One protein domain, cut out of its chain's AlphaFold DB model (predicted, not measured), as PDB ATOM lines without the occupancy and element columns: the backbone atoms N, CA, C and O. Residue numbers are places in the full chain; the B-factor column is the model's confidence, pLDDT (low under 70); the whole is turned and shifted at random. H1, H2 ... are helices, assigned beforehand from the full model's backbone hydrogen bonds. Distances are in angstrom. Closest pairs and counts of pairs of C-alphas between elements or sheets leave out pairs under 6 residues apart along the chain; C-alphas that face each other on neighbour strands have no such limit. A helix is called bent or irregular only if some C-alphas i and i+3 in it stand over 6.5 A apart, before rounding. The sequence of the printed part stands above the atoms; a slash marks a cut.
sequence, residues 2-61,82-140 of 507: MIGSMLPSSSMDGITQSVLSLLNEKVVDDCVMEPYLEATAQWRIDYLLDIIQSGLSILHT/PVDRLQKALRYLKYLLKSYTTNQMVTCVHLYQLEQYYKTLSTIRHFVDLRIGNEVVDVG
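AT A GLANCE: This is residues 2 to 61 and 82 to 140 of the 507 residues of the protein "Condensin-2 complex subunit G2 (inferred by orthology to a human protein)" of Nippostrongylus brasiliensis (UniProt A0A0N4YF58). An elongated model of crossed helices: the long, sharply bent helix H2 runs through it, H3 crosses H2's second arm, H2b, to make the core, and H5 packs along another side of H2b. At one end of the long axis H1 packs on H2's first arm, H2a; at the other end H6 reaches away from the core, and residues 132 to 137 stick out beyond it, while the short H4 runs crosswise from the end of H3 to the beginning of H5. The printed part has 119 residues with six named helices, H1 to H6 in order along the chain, and no named strand; its class is all helix, with mostly crossed packing. It is only just loose, close to compact, with a radius of gyration of the C-alphas of 16.5 A, and spans 58 by 30 by 22 A.

HOW THE PARTS SIT: H2, residues 30 to 60, is the hub and touches three other helices. By its hydrogen bonds it was assigned as one helix, but it is bent: C-alphas 43 and 46 are 9.2 A apart. Its arms are H2a, residues 30 to 43, and H2b, residues 46 to 60, at a steep tilt of 61 degrees. H2a is itself irregular, with C-alphas 31 and 34 7.2 A apart, and its line is a rough one. H2b touches H3, residues 82 to 98, with 22 pairs of C-alphas within 8 A; the closest are those of Ile 52 and Ala 89, 4.4 A apart. These two run opposite ways at a steep tilt of 49 degrees. H2b also touches H5, residues 111 to 121, the same way at a shallow tilt of 24 degrees, with the C-alphas of Leu 56 and Thr 120 closest at 6.7 A. H3 and H5 are apart. H2a touches H1, residues 9 to 25, which touches it with residues 16 to 23 alone; the closest C-alphas, those of Val 19 and Tyr 36, are 6.8 A apart, and the two run opposite ways at a steep tilt of 51 degrees. H2a and H3 only just touch, with 3 pairs of C-alphas within 8 A, through residues 34 to 37 and 92 to 95 alone; the closest are those of Glu 34 and Tyr 95, 7.5 A apart. H4, residues 100 to 109, touches H3 only at the corner, about perpendicular at 79 degrees, with the C-alphas of Leu 97 and Asn 103 closest at 4.7 A. H6, residues 124 to 132, touches no helix and meets H5 only through their link. In H3, H4, H5 and H6 every O i to N i+4 pair is within hydrogen-bond range; in H1 it is 11 of 13, in H2a 7 of 10 and in H2b 8 of 11.

IN THESE COORDINATES: H1 begins at C-alpha 9, at (-148.164, 70.943, 56.159), and is 24.5 A long from first to last C-alpha. H2a measures 20.2 A and H2b 21.3 A; H2b begins at C-alpha 46, at (-158.054, 87.156, 62.093). H3 measures 24.3 A. H4 has 10 residues, H5 11 and H6 9, and H6 ends at C-alpha 132, at (-155.539, 119.137, 80.375).

THE WHOLE: The two C-alphas farthest apart, those of Pro 8 and Asn 134, are 58.6 A apart. Residues 62 to 81 are not printed, and C-alphas 61 and 82 are 9.7 A apart across this cut, which lies in the link from H2 to H3. Of the links that are printed whole, each is tight. Residues 132 to 137 stand free. The mean pLDDT of the printed part is 78.7; it is under 70 at residues 2 to 12, 27, 30 to 31, 61 and 134 to 139.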
ATOM      1  N   MET A   2    -141.300  82.214  49.639       43.81
ATOM      2  CA  MET A   2    -142.034  82.183  50.915       43.81
ATOM      3  C   MET A   2    -141.609  80.984  51.773       43.81
ATOM      4  O   MET A   2    -141.522  79.866  51.273       43.81
ATOM      5  N   ILE A   3    -141.378  81.193  53.072       49.75
ATOM      6  CA  ILE A   3    -141.025  80.117  54.021       49.75
ATOM      7  C   ILE A   3    -142.123  79.038  54.066       49.75
ATOM      8  O   ILE A   3    -141.824  77.846  54.120       49.75
ATOM      9  N   GLY A   4    -143.393  79.439  53.933       47.69
ATOM     10  CA  GLY A   4    -144.535  78.521  53.937       47.69
ATOM     11  C   GLY A   4    -144.603  77.561  52.742       47.69
ATOM     12  O   GLY A   4    -145.223  76.512  52.855       47.69
ATOM     13  N   SER A   5    -143.938  77.861  51.618       52.72
ATOM     14  CA  SER A   5    -143.931  76.973  50.441       52.72
ATOM     15  C   SER A   5    -142.848  75.888  50.484       52.72
ATOM     16  O   SER A   5    -142.757  75.094  49.552       52.72
ATOM     17  N   MET A   6    -142.003  75.859  51.526       53.81
ATOM     18  CA  MET A   6    -140.891  74.902  51.658       53.81
ATOM     19  C   MET A   6    -141.030  73.939  52.846       53.81
ATOM     20  O   MET A   6    -140.160  73.091  53.043       53.81
ATOM     21  N   LEU A   7    -142.108  74.045  53.628       57.84
ATOM     22  CA  LEU A   7    -142.330  73.235  54.826       57.84
ATOM     23  C   LEU A   7    -143.501  72.252  54.635       57.84
ATOM     24  O   LEU A   7    -144.508  72.612  54.026       57.84
ATOM     25  N   PRO A   8    -143.410  71.014  55.162       61.78
ATOM     26  CA  PRO A   8    -144.530  70.074  55.177       61.78
ATOM     27  C   PRO A   8    -145.705  70.636  55.987       61.78
ATOM     28  O   PRO A   8    -145.499  71.177  57.075       61.78
ATOM     29  N   SER A   9    -146.937  70.442  55.515       59.66
ATOM     30  CA  SER A   9    -148.164  70.943  56.159       59.66
ATOM     31  C   SER A   9    -148.293  70.530  57.633       59.66
ATOM     32  O   SER A   9    -148.754  71.316  58.450       59.66
ATOM     33  N   SER A  10    -147.790  69.349  58.010       65.94
ATOM     34  CA  SER A  10    -147.775  68.865  59.401       65.94
ATOM     35  C   SER A  10    -146.818  69.618  60.337       65.94
ATOM     36  O   SER A  10    -147.014  69.609  61.548       65.94
ATOM     37  N   SER A  11    -145.770  70.251  59.801       64.81
ATOM     38  CA  SER A  11    -144.825  71.076  60.573       64.81
ATOM     39  C   SER A  11    -145.249  72.544  60.613       64.81
ATOM     40  O   SER A  11    -144.913  73.253  61.561       64.81
ATOM     41  N   MET A  12    -146.016  72.987  59.610       67.69
ATOM     42  CA  MET A  12    -146.567  74.340  59.542       67.69
ATOM     43  C   MET A  12    -147.506  74.624  60.712       67.69
ATOM     44  O   MET A  12    -147.323  75.637  61.367       67.69
ATOM     45  N   ASP A  13    -148.413  73.708  61.062       71.69
ATOM     46  CA  ASP A  13    -149.352  73.936  62.170       71.69
ATOM     47  C   ASP A  13    -148.637  74.163  63.515       71.69
ATOM     48  O   ASP A  13    -148.981  75.081  64.260       71.69
ATOM     49  N   GLY A  14    -147.593  73.381  63.815       74.69
ATOM     50  CA  GLY A  14    -146.801  73.539  65.040       74.69
ATOM     51  C   GLY A  14    -145.981  74.835  65.074       74.69
ATOM     52  O   GLY A  14    -145.884  75.483  66.120       74.69
ATOM     53  N   ILE A  15    -145.422  75.243  63.930       75.62
ATOM     54  CA  ILE A  15    -144.676  76.503  63.791       75.62
ATOM     55  C   ILE A  15    -145.628  77.694  63.888       75.62
ATOM     56  O   ILE A  15    -145.354  78.619  64.646       75.62
ATOM     57  N   THR A  16    -146.768  77.655  63.194       75.00
ATOM     58  CA  THR A  16    -147.806  78.684  63.265       75.00
ATOM     59  C   THR A  16    -148.280  78.851  64.704       75.00
ATOM     60  O   THR A  16    -148.209  79.959  65.215       75.00
ATOM     61  N   GLN A  17    -148.637  77.781  65.423       77.75
ATOM     62  CA  GLN A  17    -149.035  77.887  66.836       77.75
ATOM     63  C   GLN A  17    -147.931  78.462  67.739       77.75
ATOM     64  O   GLN A  17    -148.210  79.266  68.627       77.75
ATOM     65  N   SER A  18    -146.668  78.112  67.484       78.44
ATOM     66  CA  SER A  18    -145.532  78.657  68.239       78.44
ATOM     67  C   SER A  18    -145.332  80.155  67.982       78.44
ATOM     68  O   SER A  18    -145.080  80.910  68.919       78.44
ATOM     69  N   VAL A  19    -145.480  80.599  66.728       80.19
ATOM     70  CA  VAL A  19    -145.417  82.018  66.346       80.19
ATOM     71  C   VAL A  19    -146.606  82.790  66.924       80.19
ATOM     72  O   VAL A  19    -146.410  83.867  67.476       80.19
ATOM     73  N   LEU A  20    -147.817  82.230  66.887       77.75
ATOM     74  CA  LEU A  20    -149.023  82.849  67.449       77.75
ATOM     75  C   LEU A  20    -148.941  83.006  68.978       77.75
ATOM     76  O   LEU A  20    -149.338  84.046  69.504       77.75
ATOM     77  N   SER A  21    -148.410  82.011  69.699       78.31
ATOM     78  CA  SER A  21    -148.163  82.109  71.149       78.31
ATOM     79  C   SER A  21    -147.065  83.132  71.453       78.31
ATOM     80  O   SER A  21    -147.242  83.981  72.328       78.31
ATOM     81  N   LEU A  22    -145.977  83.150  70.671       81.81
ATOM     82  CA  LEU A  22    -144.911  84.148  70.800       81.81
ATOM     83  C   LEU A  22    -145.447  85.578  70.619       81.81
ATOM     84  O   LEU A  22    -145.196  86.442  71.460       81.81
ATOM     85  N   LEU A  23    -146.219  85.798  69.552       81.00
ATOM     86  CA  LEU A  23    -146.855  87.073  69.226       81.00
ATOM     87  C   LEU A  23    -147.992  87.442  70.172       81.00
ATOM     88  O   LEU A  23    -148.423  88.581  70.137       81.00
ATOM     89  N   ASN A  24    -148.476  86.563  71.046       77.50
ATOM     90  CA  ASN A  24    -149.518  86.904  72.018       77.50
ATOM     91  C   ASN A  24    -148.933  87.144  73.418       77.50
ATOM     92  O   ASN A  24    -149.177  88.180  74.032       77.50
ATOM     93  N   GLU A  25    -148.052  86.260  73.880       72.38
ATOM     94  CA  GLU A  25    -147.610  86.209  75.280       72.38
ATOM     95  C   GLU A  25    -146.358  87.042  75.580       72.38
ATOM     96  O   GLU A  25    -146.131  87.405  76.733       72.38
ATOM     97  N   LYS A  26    -145.524  87.347  74.577       71.25
ATOM     98  CA  LYS A  26    -144.239  88.034  74.789       71.25
ATOM     99  C   LYS A  26    -144.171  89.379  74.073       71.25
ATOM    100  O   LYS A  26    -144.853  89.608  73.070       71.25
ATOM    101  N   VAL A  27    -143.323  90.258  74.605       66.19
ATOM    102  CA  VAL A  27    -142.788  91.402  73.861       66.19
ATOM    103  C   VAL A  27    -141.738  90.840  72.909       66.19
ATOM    104  O   VAL A  27    -140.787  90.188  73.343       66.19
ATOM    105  N   VAL A  28    -141.968  91.012  71.612       70.69
ATOM    106  CA  VAL A  28    -141.052  90.570  70.557       70.69
ATOM    107  C   VAL A  28    -140.189  91.762  70.170       70.69
ATOM    108  O   VAL A  28    -140.709  92.864  70.034       70.69
ATOM    109  N   ASP A  29    -138.884  91.541  70.033       70.38
ATOM    110  CA  ASP A  29    -137.931  92.580  69.639       70.38
ATOM    111  C   ASP A  29    -138.233  93.088  68.215       70.38
ATOM    112  O   ASP A  29    -138.551  92.299  67.316       70.38
ATOM    113  N   ASP A  30    -138.128  94.402  68.008       62.53
ATOM    114  CA  ASP A  30    -138.538  95.089  66.781       62.53
ATOM    115  C   ASP A  30    -137.755  94.571  65.560       62.53
ATOM    116  O   ASP A  30    -138.307  94.463  64.465       62.53
ATOM    117  N   CYS A  31    -136.497  94.148  65.749       66.38
ATOM    118  CA  CYS A  31    -135.651  93.600  64.682       66.38
ATOM    119  C   CYS A  31    -136.119  92.240  64.133       66.38
ATOM    120  O   CYS A  31    -135.702  91.846  63.043       66.38
ATOM    121  N   VAL A  32    -136.948  91.504  64.876       74.75
ATOM    122  CA  VAL A  32    -137.447  90.174  64.477       74.75
ATOM    123  C   VAL A  32    -138.967  90.116  64.374       74.75
ATOM    124  O   VAL A  32    -139.498  89.131  63.870       74.75
ATOM    125  N   MET A  33    -139.673  91.158  64.814       79.62
ATOM    126  CA  MET A  33    -141.132  91.225  64.819       79.62
ATOM    127  C   MET A  33    -141.733  91.265  63.408       79.62
ATOM    128  O   MET A  33    -142.687  90.532  63.146       79.62
ATOM    129  N   GLU A  34    -141.180  92.078  62.498       78.88
ATOM    130  CA  GLU A  34    -141.749  92.282  61.153       78.88
ATOM    131  C   GLU A  34    -141.915  90.958  60.366       78.88
ATOM    132  O   GLU A  34    -143.025  90.706  59.891       78.88
ATOM    133  N   PRO A  35    -140.918  90.044  60.297       80.81
ATOM    134  CA  PRO A  35    -141.091  88.748  59.632       80.81
ATOM    135  C   PRO A  35    -142.188  87.857  60.232       80.81
ATOM    136  O   PRO A  35    -142.860  87.127  59.499       80.81
ATOM    137  N   TYR A  36    -142.381  87.886  61.557       82.69
ATOM    138  CA  TYR A  36    -143.423  87.092  62.218       82.69
ATOM    139  C   TYR A  36    -144.815  87.674  61.985       82.69
ATOM    140  O   TYR A  36    -145.762  86.909  61.785       82.69
ATOM    141  N   LEU A  37    -144.945  89.003  61.989       82.94
ATOM    142  CA  LEU A  37    -146.198  89.670  61.649       82.94
ATOM    143  C   LEU A  37    -146.564  89.435  60.184       82.94
ATOM    144  O   LEU A  37    -147.718  89.114  59.915       82.94
ATOM    145  N   GLU A  38    -145.600  89.481  59.259       82.19
ATOM    146  CA  GLU A  38    -145.857  89.206  57.839       82.19
ATOM    147  C   GLU A  38    -146.352  87.777  57.616       82.19
ATOM    148  O   GLU A  38    -147.365  87.544  56.956       82.19
ATOM    149  N   ALA A  39    -145.658  86.809  58.219       81.12
ATOM    150  CA  ALA A  39    -146.046  85.409  58.154       81.12
ATOM    151  C   ALA A  39    -147.440  85.189  58.757       81.12
ATOM    152  O   ALA A  39    -148.268  84.487  58.180       81.12
ATOM    153  N   THR A  40    -147.735  85.828  59.890       82.69
ATOM    154  CA  THR A  40    -149.026  85.669  60.566       82.69
ATOM    155  C   THR A  40    -150.161  86.348  59.805       82.69
ATOM    156  O   THR A  40    -151.231  85.757  59.696       82.69
ATOM    157  N   ALA A  41    -149.932  87.518  59.208       82.25
ATOM    158  CA  ALA A  41    -150.907  88.180  58.345       82.25
ATOM    159  C   ALA A  41    -151.288  87.298  57.145       82.25
ATOM    160  O   ALA A  41    -152.451  87.238  56.764       82.25
ATOM    161  N   GLN A  42    -150.333  86.540  56.597       80.31
ATOM    162  CA  GLN A  42    -150.596  85.591  55.510       80.31
ATOM    163  C   GLN A  42    -151.275  84.296  55.976       80.31
ATOM    164  O   GLN A  42    -152.041  83.701  55.219       80.31
ATOM    165  N   TRP A  43    -150.973  83.812  57.184       81.00
ATOM    166  CA  TRP A  43    -151.470  82.519  57.672       81.00
ATOM    167  C   TRP A  43    -152.815  82.616  58.403       81.00
ATOM    168  O   TRP A  43    -153.659  81.733  58.246       81.00
ATOM    169  N   ARG A  44    -152.991  83.638  59.249       82.50
ATOM    170  CA  ARG A  44    -154.110  83.818  60.192       82.50
ATOM    171  C   ARG A  44    -154.283  85.305  60.552       82.50
ATOM    172  O   ARG A  44    -154.054  85.691  61.697       82.50
ATOM    173  N   ILE A  45    -154.708  86.132  59.593       84.00
ATOM    174  CA  ILE A  45    -154.947  87.568  59.827       84.00
ATOM    175  C   ILE A  45    -155.955  87.821  60.958       84.00
ATOM    176  O   ILE A  45    -155.704  88.678  61.800       84.00
ATOM    177  N   ASP A  46    -157.019  87.015  61.057       84.94
ATOM    178  CA  ASP A  46    -158.054  87.156  62.093       84.94
ATOM    179  C   ASP A  46    -157.469  87.116  63.512       84.94
ATOM    180  O   ASP A  46    -157.873  87.883  64.376       84.94
ATOM    181  N   TYR A  47    -156.440  86.294  63.740       85.25
ATOM    182  CA  TYR A  47    -155.786  86.213  65.047       85.25
ATOM    183  C   TYR A  47    -154.994  87.481  65.389       85.25
ATOM    184  O   TYR A  47    -154.962  87.898  66.544       85.25
ATOM    185  N   LEU A  48    -154.355  88.118  64.398       86.19
ATOM    186  CA  LEU A  48    -153.717  89.421  64.613       86.19
ATOM    187  C   LEU A  48    -154.762  90.492  64.917       86.19
ATOM    188  O   LEU A  48    -154.541  91.314  65.805       86.19
ATOM    189  N   LEU A  49    -155.896  90.461  64.216       88.25
ATOM    190  CA  LEU A  49    -157.002  91.384  64.453       88.25
ATOM    191  C   LEU A  49    -157.592  91.207  65.863       88.25
ATOM    192  O   LEU A  49    -157.868  92.199  66.539       88.25
ATOM    193  N   ASP A  50    -157.703  89.972  66.351       88.31
ATOM    194  CA  ASP A  50    -158.142  89.678  67.719       88.31
ATOM    195  C   ASP A  50    -157.148  90.195  68.771       88.31
ATOM    196  O   ASP A  50    -157.558  90.778  69.779       88.31
ATOM    197  N   ILE A  51    -155.834  90.043  68.538       87.25
ATOM    198  CA  ILE A  51    -154.798  90.608  69.422       87.25
ATOM    199  C   ILE A  51    -154.919  92.135  69.481       87.25
ATOM    200  O   ILE A  51    -154.887  92.711  70.570       87.25
ATOM    201  N   ILE A  52    -155.071  92.790  68.324       91.00
ATOM    202  CA  ILE A  52    -155.207  94.249  68.243       91.00
ATOM    203  C   ILE A  52    -156.479  94.696  68.967       91.00
ATOM    204  O   ILE A  52    -156.404  95.564  69.835       91.00
ATOM    205  N   GLN A  53    -157.624  94.065  68.691       91.25
ATOM    206  CA  GLN A  53    -158.893  94.392  69.345       91.25
ATOM    207  C   GLN A  53    -158.794  94.235  70.865       91.25
ATOM    208  O   GLN A  53    -159.241  95.105  71.612       91.25
ATOM    209  N   SER A  54    -158.183  93.144  71.336       88.31
ATOM    210  CA  SER A  54    -158.002  92.897  72.766       88.31
ATOM    211  C   SER A  54    -157.122  93.960  73.424       88.31
ATOM    212  O   SER A  54    -157.469  94.440  74.503       88.31
ATOM    213  N   GLY A  55    -156.024  94.377  72.788       87.19
ATOM    214  CA  GLY A  55    -155.165  95.432  73.330       87.19
ATOM    215  C   GLY A  55    -155.810  96.819  73.301       87.19
ATOM    216  O   GLY A  55    -155.688  97.555  74.273       87.19
ATOM    217  N   LEU A  56    -156.557  97.161  72.246       90.00
ATOM    218  CA  LEU A  56    -157.269  98.442  72.156       90.00
ATOM    219  C   LEU A  56    -158.450  98.531  73.128       90.00
ATOM    220  O   LEU A  56    -158.726  99.606  73.655       90.00
ATOM    221  N   SER A  57    -159.111  97.406  73.428       88.25
ATOM    222  CA  SER A  57    -160.241  97.364  74.371       88.25
ATOM    223  C   SER A  57    -159.893  97.849  75.784       88.25
ATOM    224  O   SER A  57    -160.786  98.213  76.545       88.25
ATOM    225  N   ILE A  58    -158.598  97.927  76.105       85.25
ATOM    226  CA  ILE A  58    -158.076  98.465  77.362       85.25
ATOM    227  C   ILE A  58    -158.466  99.932  77.549       85.25
ATOM    228  O   ILE A  58    -158.685 100.351  78.677       85.25
ATOM    229  N   LEU A  59    -158.641 100.690  76.464       82.69
ATOM    230  CA  LEU A  59    -159.091 102.083  76.523       82.69
ATOM    231  C   LEU A  59    -160.540 102.232  77.021       82.69
ATOM    232  O   LEU A  59    -160.925 103.307  77.467       82.69
ATOM    233  N   HIS A  60    -161.341 101.163  76.965       78.44
ATOM    234  CA  HIS A  60    -162.708 101.136  77.496       78.44
ATOM    235  C   HIS A  60    -162.798 100.582  78.923       78.44
ATOM    236  O   HIS A  60    -163.833 100.729  79.570       78.44
ATOM    237  N   THR A  61    -161.751  99.920  79.413       68.12
ATOM    238  CA  THR A  61    -161.688  99.426  80.789       68.12
ATOM    239  C   THR A  61    -160.881 100.410  81.620       68.12
ATOM    240  O   THR A  61    -159.684 100.541  81.387       68.12
ATOM    241  N   PRO A  82    -151.593  95.665  81.105       81.44
ATOM    242  CA  PRO A  82    -152.503  96.384  80.212       81.44
ATOM    243  C   PRO A  82    -151.804  97.397  79.287       81.44
ATOM    244  O   PRO A  82    -152.031  97.393  78.080       81.44
ATOM    245  N   VAL A  83    -150.872  98.186  79.824       84.69
ATOM    246  CA  VAL A  83    -150.077  99.160  79.053       84.69
ATOM    247  C   VAL A  83    -149.261  98.475  77.948       84.69
ATOM    248  O   VAL A  83    -149.296  98.909  76.799       84.69
ATOM    249  N   ASP A  84    -148.606  97.352  78.258       85.00
ATOM    250  CA  ASP A  84    -147.817  96.589  77.281       85.00
ATOM    251  C   ASP A  84    -148.697  95.999  76.170       85.00
ATOM    252  O   ASP A  84    -148.279  95.910  75.016       85.00
ATOM    253  N   ARG A  85    -149.930  95.588  76.498       85.94
ATOM    254  CA  ARG A  85    -150.894  95.083  75.507       85.94
ATOM    255  C   ARG A  85    -151.388  96.186  74.581       85.94
ATOM    256  O   ARG A  85    -151.482  95.943  73.381       85.94
ATOM    257  N   LEU A  86    -151.680  97.372  75.117       89.19
ATOM    258  CA  LEU A  86    -152.066  98.527  74.311       89.19
ATOM    259  C   LEU A  86    -150.920  98.930  73.374       89.19
ATOM    260  O   LEU A  86    -151.122  99.010  72.165       89.19
ATOM    261  N   GLN A  87    -149.702  99.072  73.903       89.50
ATOM    262  CA  GLN A  87    -148.517  99.375  73.097       89.50
ATOM    263  C   GLN A  87    -148.299  98.338  71.992       89.50
ATOM    264  O   GLN A  87    -148.052  98.677  70.836       89.50
ATOM    265  N   LYS A  88    -148.436  97.057  72.322       89.19
ATOM    266  CA  LYS A  88    -148.332  95.965  71.358       89.19
ATOM    267  C   LYS A  88    -149.403  96.030  70.269       89.19
ATOM    268  O   LYS A  88    -149.073  95.854  69.099       89.19
ATOM    269  N   ALA A  89    -150.655  96.309  70.627       91.00
ATOM    270  CA  ALA A  89    -151.739  96.466  69.662       91.00
ATOM    271  C   ALA A  89    -151.486  97.639  68.705       91.00
ATOM    272  O   ALA A  89    -151.624  97.463  67.496       91.00
ATOM    273  N   LEU A  90    -151.036  98.790  69.217       90.75
ATOM    274  CA  LEU A  90    -150.671  99.946  68.392       90.75
ATOM    275  C   LEU A  90    -149.515  99.620  67.440       90.75
ATOM    276  O   LEU A  90    -149.605  99.916  66.248       90.75
ATOM    277  N   ARG A  91    -148.472  98.927  67.915       88.25
ATOM    278  CA  ARG A  91    -147.356  98.474  67.066       88.25
ATOM    279  C   ARG A  91    -147.812  97.532  65.957       88.25
ATOM    280  O   ARG A  91    -147.376  97.672  64.815       88.25
ATOM    281  N   TYR A  92    -148.674  96.569  66.278       89.75
ATOM    282  CA  TYR A  92    -149.161  95.592  65.303       89.75
ATOM    283  C   TYR A  92    -150.042  96.273  64.261       89.75
ATOM    284  O   TYR A  92    -149.839  96.067  63.069       89.75
ATOM    285  N   LEU A  93    -150.940  97.158  64.692       89.06
ATOM    286  CA  LEU A  93    -151.759  97.963  63.794       89.06
ATOM    287  C   LEU A  93    -150.899  98.851  62.877       89.06
ATOM    288  O   LEU A  93    -151.097  98.848  61.664       89.06
ATOM    289  N   LYS A  94    -149.877  99.524  63.424       87.12
ATOM    290  CA  LYS A  94    -148.905 100.313  62.648       87.12
ATOM    291  C   LYS A  94    -148.228  99.476  61.567       87.12
ATOM    292  O   LYS A  94    -148.072  99.934  60.437       87.12
ATOM    293  N   TYR A  95    -147.836  98.247  61.899       84.56
ATOM    294  CA  TYR A  95    -147.247  97.320  60.939       84.56
ATOM    295  C   TYR A  95    -148.233  96.938  59.824       84.56
ATOM    296  O   TYR A  95    -147.864  97.012  58.649       84.56
ATOM    297  N   LEU A  96    -149.479  96.582  60.174       83.75
ATOM    298  CA  LEU A  96    -150.506  96.205  59.192       83.75
ATOM    299  C   LEU A  96    -150.738  97.321  58.164       83.75
ATOM    300  O   LEU A  96    -150.866  97.033  56.978       83.75
ATOM    301  N   LEU A  97    -150.736  98.583  58.604       82.06
ATOM    302  CA  LEU A  97    -150.925  99.746  57.730       82.06
ATOM    303  C   LEU A  97    -149.662 100.122  56.932       82.06
ATOM    304  O   LEU A  97    -149.765 100.654  55.827       82.06
ATOM    305  N   LYS A  98    -148.463  99.835  57.456       80.62
ATOM    306  CA  LYS A  98    -147.178 100.127  56.792       80.62
ATOM    307  C   LYS A  98    -146.879  99.167  55.635       80.62
ATOM    308  O   LYS A  98    -146.296  99.579  54.634       80.62
ATOM    309  N   SER A  99    -147.224  97.886  55.771       77.31
ATOM    310  CA  SER A  99    -146.974  96.877  54.734       77.31
ATOM    311  C   SER A  99    -147.999  96.994  53.606       77.31
ATOM    312  O   SER A  99    -149.181  96.781  53.843       77.31
ATOM    313  N   TYR A 100    -147.564  97.277  52.373       73.69
ATOM    314  CA  TYR A 100    -148.467  97.474  51.225       73.69
ATOM    315  C   TYR A 100    -149.449  96.310  51.022       73.69
ATOM    316  O   TYR A 100    -150.656  96.515  50.902       73.69
ATOM    317  N   THR A 101    -148.939  95.076  51.026       71.44
ATOM    318  CA  THR A 101    -149.739  93.862  50.799       71.44
ATOM    319  C   THR A 101    -150.744  93.616  51.918       71.44
ATOM    320  O   THR A 101    -151.854  93.151  51.666       71.44
ATOM    321  N   THR A 102    -150.361  93.936  53.153       74.00
ATOM    322  CA  THR A 102    -151.215  93.731  54.325       74.00
ATOM    323  C   THR A 102    -152.250  94.840  54.447       74.00
ATOM    324  O   THR A 102    -153.415  94.551  54.691       74.00
ATOM    325  N   ASN A 103    -151.857  96.086  54.185       76.62
ATOM    326  CA  ASN A 103    -152.741  97.241  54.162       76.62
ATOM    327  C   ASN A 103    -153.867  97.016  53.147       76.62
ATOM    328  O   ASN A 103    -155.025  96.983  53.546       76.62
ATOM    329  N   GLN A 104    -153.533  96.692  51.891       73.88
ATOM    330  CA  GLN A 104    -154.532  96.408  50.855       73.88
ATOM    331  C   GLN A 104    -155.503  95.285  51.261       73.88
ATOM    332  O   GLN A 104    -156.708  95.385  51.040       73.88
ATOM    333  N   MET A 105    -154.997  94.210  51.875       75.12
ATOM    334  CA  MET A 105    -155.842  93.117  52.363       75.12
ATOM    335  C   MET A 105    -156.808  93.597  53.452       75.12
ATOM    336  O   MET A 105    -158.003  93.314  53.386       75.12
ATOM    337  N   VAL A 106    -156.308  94.329  54.447       76.44
ATOM    338  CA  VAL A 106    -157.109  94.779  55.588       76.44
ATOM    339  C   VAL A 106    -158.122  95.850  55.159       76.44
ATOM    340  O   VAL A 106    -159.272  95.778  55.582       76.44
ATOM    341  N   THR A 107    -157.766  96.774  54.264       74.88
ATOM    342  CA  THR A 107    -158.682  97.816  53.765       74.88
ATOM    343  C   THR A 107    -159.775  97.269  52.852       74.88
ATOM    344  O   THR A 107    -160.884  97.794  52.868       74.88
ATOM    345  N   CYS A 108    -159.500  96.215  52.075       74.12
ATOM    346  CA  CYS A 108    -160.487  95.632  51.160       74.12
ATOM    347  C   CYS A 108    -161.361  94.548  51.810       74.12
ATOM    348  O   CYS A 108    -162.520  94.400  51.433       74.12
ATOM    349  N   VAL A 109    -160.820  93.765  52.749       78.94
ATOM    350  CA  VAL A 109    -161.505  92.582  53.309       78.94
ATOM    351  C   VAL A 109    -161.972  92.804  54.749       78.94
ATOM    352  O   VAL A 109    -163.022  92.299  55.137       78.94
ATOM    353  N   HIS A 110    -161.229  93.584  55.537       81.94
ATOM    354  CA  HIS A 110    -161.455  93.771  56.975       81.94
ATOM    355  C   HIS A 110    -161.743  95.239  57.342       81.94
ATOM    356  O   HIS A 110    -161.407  95.702  58.434       81.94
ATOM    357  N   LEU A 111    -162.390  95.980  56.432       82.94
ATOM    358  CA  LEU A 111    -162.717  97.398  56.618       82.94
ATOM    359  C   LEU A 111    -163.515  97.643  57.905       82.94
ATOM    360  O   LEU A 111    -163.223  98.571  58.654       82.94
ATOM    361  N   TYR A 112    -164.488  96.775  58.192       86.25
ATOM    362  CA  TYR A 112    -165.302  96.872  59.402       86.25
ATOM    363  C   TYR A 112    -164.449  96.832  60.676       86.25
ATOM    364  O   TYR A 112    -164.688  97.607  61.597       86.25
ATOM    365  N   GLN A 113    -163.430  95.969  60.733       85.81
ATOM    366  CA  GLN A 113    -162.523  95.887  61.878       85.81
ATOM    367  C   GLN A 113    -161.714  97.179  62.046       85.81
ATOM    368  O   GLN A 113    -161.596  97.670  63.168       85.81
ATOM    369  N   LEU A 114    -161.236  97.784  60.952       87.06
ATOM    370  CA  LEU A 114    -160.556  99.085  61.010       87.06
ATOM    371  C   LEU A 114    -161.469 100.196  61.543       87.06
ATOM    372  O   LEU A 114    -161.031 101.002  62.363       87.06
ATOM    373  N   GLU A 115    -162.744 100.217  61.142       88.81
ATOM    374  CA  GLU A 115    -163.713 101.167  61.699       88.81
ATOM    375  C   GLU A 115    -163.931 100.958  63.206       88.81
ATOM    376  O   GLU A 115    -164.083 101.931  63.947       88.81
ATOM    377  N   GLN A 116    -163.947  99.709  63.682       90.12
ATOM    378  CA  GLN A 116    -164.059  99.419  65.116       90.12
ATOM    379  C   GLN A 116    -162.816  99.869  65.889       90.12
ATOM    380  O   GLN A 116    -162.947 100.429  66.981       90.12
ATOM    381  N   TYR A 117    -161.617  99.695  65.324       92.69
ATOM    382  CA  TYR A 117    -160.384 100.214  65.920       92.69
ATOM    383  C   TYR A 117    -160.398 101.736  65.999       92.69
ATOM    384  O   TYR A 117    -160.090 102.284  67.053       92.69
ATOM    385  N   TYR A 118    -160.823 102.411  64.929       91.38
ATOM    386  CA  TYR A 118    -160.983 103.862  64.917       91.38
ATOM    387  C   TYR A 118    -161.948 104.334  66.014       91.38
ATOM    388  O   TYR A 118    -161.586 105.183  66.824       91.38
ATOM    389  N   LYS A 119    -163.135 103.720  66.120       91.38
ATOM    390  CA  LYS A 119    -164.117 104.033  67.176       91.38
ATOM    391  C   LYS A 119    -163.561 103.810  68.581       91.38
ATOM    392  O   LYS A 119    -163.790 104.634  69.460       91.38
ATOM    393  N   THR A 120    -162.822 102.720  68.781       91.38
ATOM    394  CA  THR A 120    -162.177 102.415  70.066       91.38
ATOM    395  C   THR A 120    -161.141 103.485  70.411       91.38
ATOM    396  O   THR A 120    -161.141 104.019  71.517       91.38
ATOM    397  N   LEU A 121    -160.302 103.866  69.445       92.62
ATOM    398  CA  LEU A 121    -159.282 104.901  69.606       92.62
ATOM    399  C   LEU A 121    -159.867 106.306  69.786       92.62
ATOM    400  O   LEU A 121    -159.206 107.150  70.381       92.62
ATOM    401  N   SER A 122    -161.106 106.573  69.364       90.94
ATOM    402  CA  SER A 122    -161.769 107.859  69.626       90.94
ATOM    403  C   SER A 122    -161.901 108.190  71.113       90.94
ATOM    404  O   SER A 122    -161.958 109.369  71.456       90.94
ATOM    405  N   THR A 123    -161.856 107.188  71.997       89.75
ATOM    406  CA  THR A 123    -161.792 107.396  73.454       89.75
ATOM    407  C   THR A 123    -160.553 108.161  73.906       89.75
ATOM    408  O   THR A 123    -160.595 108.781  74.963       89.75
ATOM    409  N   ILE A 124    -159.476 108.189  73.109       90.75
ATOM    410  CA  ILE A 124    -158.220 108.850  73.483       90.75
ATOM    411  C   ILE A 124    -158.396 110.338  73.785       90.75
ATOM    412  O   ILE A 124    -157.703 110.878  74.642       90.75
ATOM    413  N   ARG A 125    -159.381 110.975  73.141       90.38
ATOM    414  CA  ARG A 125    -159.773 112.364  73.389       90.38
ATOM    415  C   ARG A 125    -160.099 112.607  74.863       90.38
ATOM    416  O   ARG A 125    -159.591 113.555  75.442       90.38
ATOM    417  N   HIS A 126    -160.840 111.694  75.491       88.31
ATOM    418  CA  HIS A 126    -161.172 111.790  76.911       88.31
ATOM    419  C   HIS A 126    -159.919 111.783  77.799       88.31
ATOM    420  O   HIS A 126    -159.833 112.561  78.742       88.31
ATOM    421  N   PHE A 127    -158.919 110.956  77.480       87.50
ATOM    422  CA  PHE A 127    -157.662 110.925  78.232       87.50
ATOM    423  C   PHE A 127    -156.853 112.217  78.054       87.50
ATOM    424  O   PHE A 127    -156.235 112.677  79.011       87.50
ATOM    425  N   VAL A 128    -156.875 112.821  76.860       89.25
ATOM    426  CA  VAL A 128    -156.266 114.141  76.625       89.25
ATOM    427  C   VAL A 128    -156.977 115.215  77.452       89.25
ATOM    428  O   VAL A 128    -156.308 115.974  78.151       89.25
ATOM    429  N   ASP A 129    -158.311 115.239  77.437       88.00
ATOM    430  CA  ASP A 129    -159.110 116.200  78.206       88.00
ATOM    431  C   ASP A 129    -158.841 116.074  79.722       88.00
ATOM    432  O   ASP A 129    -158.656 117.086  80.399       88.00
ATOM    433  N   LEU A 130    -158.718 114.847  80.254       85.25
ATOM    434  CA  LEU A 130    -158.344 114.602  81.658       85.25
ATOM    435  C   LEU A 130    -156.954 115.161  82.002       85.25
ATOM    436  O   LEU A 130    -156.774 115.765  83.061       85.25
ATOM    437  N   ARG A 131    -155.971 114.979  81.106       83.31
ATOM    438  CA  ARG A 131    -154.609 115.511  81.282       83.31
ATOM    439  C   ARG A 131    -154.589 117.039  81.277       83.31
ATOM    440  O   ARG A 131    -153.849 117.631  82.055       83.31
ATOM    441  N   ILE A 132    -155.416 117.673  80.446       82.44
ATOM    442  CA  ILE A 132    -155.539 119.137  80.375       82.44
ATOM    443  C   ILE A 132    -156.272 119.699  81.600       82.44
ATOM    444  O   ILE A 132    -155.871 120.728  82.143       82.44
ATOM    445  N   GLY A 133    -157.324 119.021  82.062       75.50
ATOM    446  CA  GLY A 133    -158.161 119.458  83.182       75.50
ATOM    447  C   GLY A 133    -157.491 119.420  84.561       75.50
ATOM    448  O   GLY A 133    -158.119 119.832  85.536       75.50
ATOM    449  N   ASN A 134    -156.240 118.945  84.670       63.31
ATOM    450  CA  ASN A 134    -155.546 118.675  85.940       63.31
ATOM    451  C   ASN A 134    -156.361 117.794  86.907       63.31
ATOM    452  O   ASN A 134    -156.166 117.847  88.127       63.31
ATOM    453  N   GLU A 135    -157.278 116.970  86.392       57.34
ATOM    454  CA  GLU A 135    -157.944 115.969  87.214       57.34
ATOM    455  C   GLU A 135    -156.880 114.932  87.588       57.34
ATOM    456  O   GLU A 135    -156.360 114.217  86.734       57.34
ATOM    457  N   VAL A 136    -156.493 114.914  88.870       51.78
ATOM    458  CA  VAL A 136    -155.425 114.086  89.472       51.78
ATOM    459  C   VAL A 136    -155.827 112.605  89.511       51.78
ATOM    460  O   VAL A 136    -155.776 111.941  90.544       51.78
ATOM    461  N   VAL A 137    -156.293 112.074  88.389       54.50
ATOM    462  CA  VAL A 137    -156.556 110.659  88.203       54.50
ATOM    463  C   VAL A 137    -155.381 110.133  87.399       54.50
ATOM    464  O   VAL A 137    -155.268 110.366  86.195       54.50
ATOM    465  N   ASP A 138    -154.455 109.455  88.075       60.16
ATOM    466  CA  ASP A 138    -153.480 108.634  87.374       60.16
ATOM    467  C   ASP A 138    -154.240 107.501  86.681       60.16
ATOM    468  O   ASP A 138    -154.589 106.489  87.285       60.16
ATOM    469  N   VAL A 139    -154.546 107.710  85.401       63.41
ATOM    470  CA  VAL A 139    -155.241 106.730  84.564       63.41
ATOM    471  C   VAL A 139    -154.313 105.569  84.171       63.41
ATOM    472  O   VAL A 139    -154.685 104.727  83.362       63.41
ATOM    473  N   GLY A 140    -153.072 105.524  84.674       75.56
ATOM    474  CA  GLY A 140    -152.127 104.430  84.452       75.56
ATOM    475  C   GLY A 140    -151.612 104.294  83.013       75.56
ATOM    476  O   GLY A 140    -150.873 103.352  82.727       75.56
TER     477      GLY A 140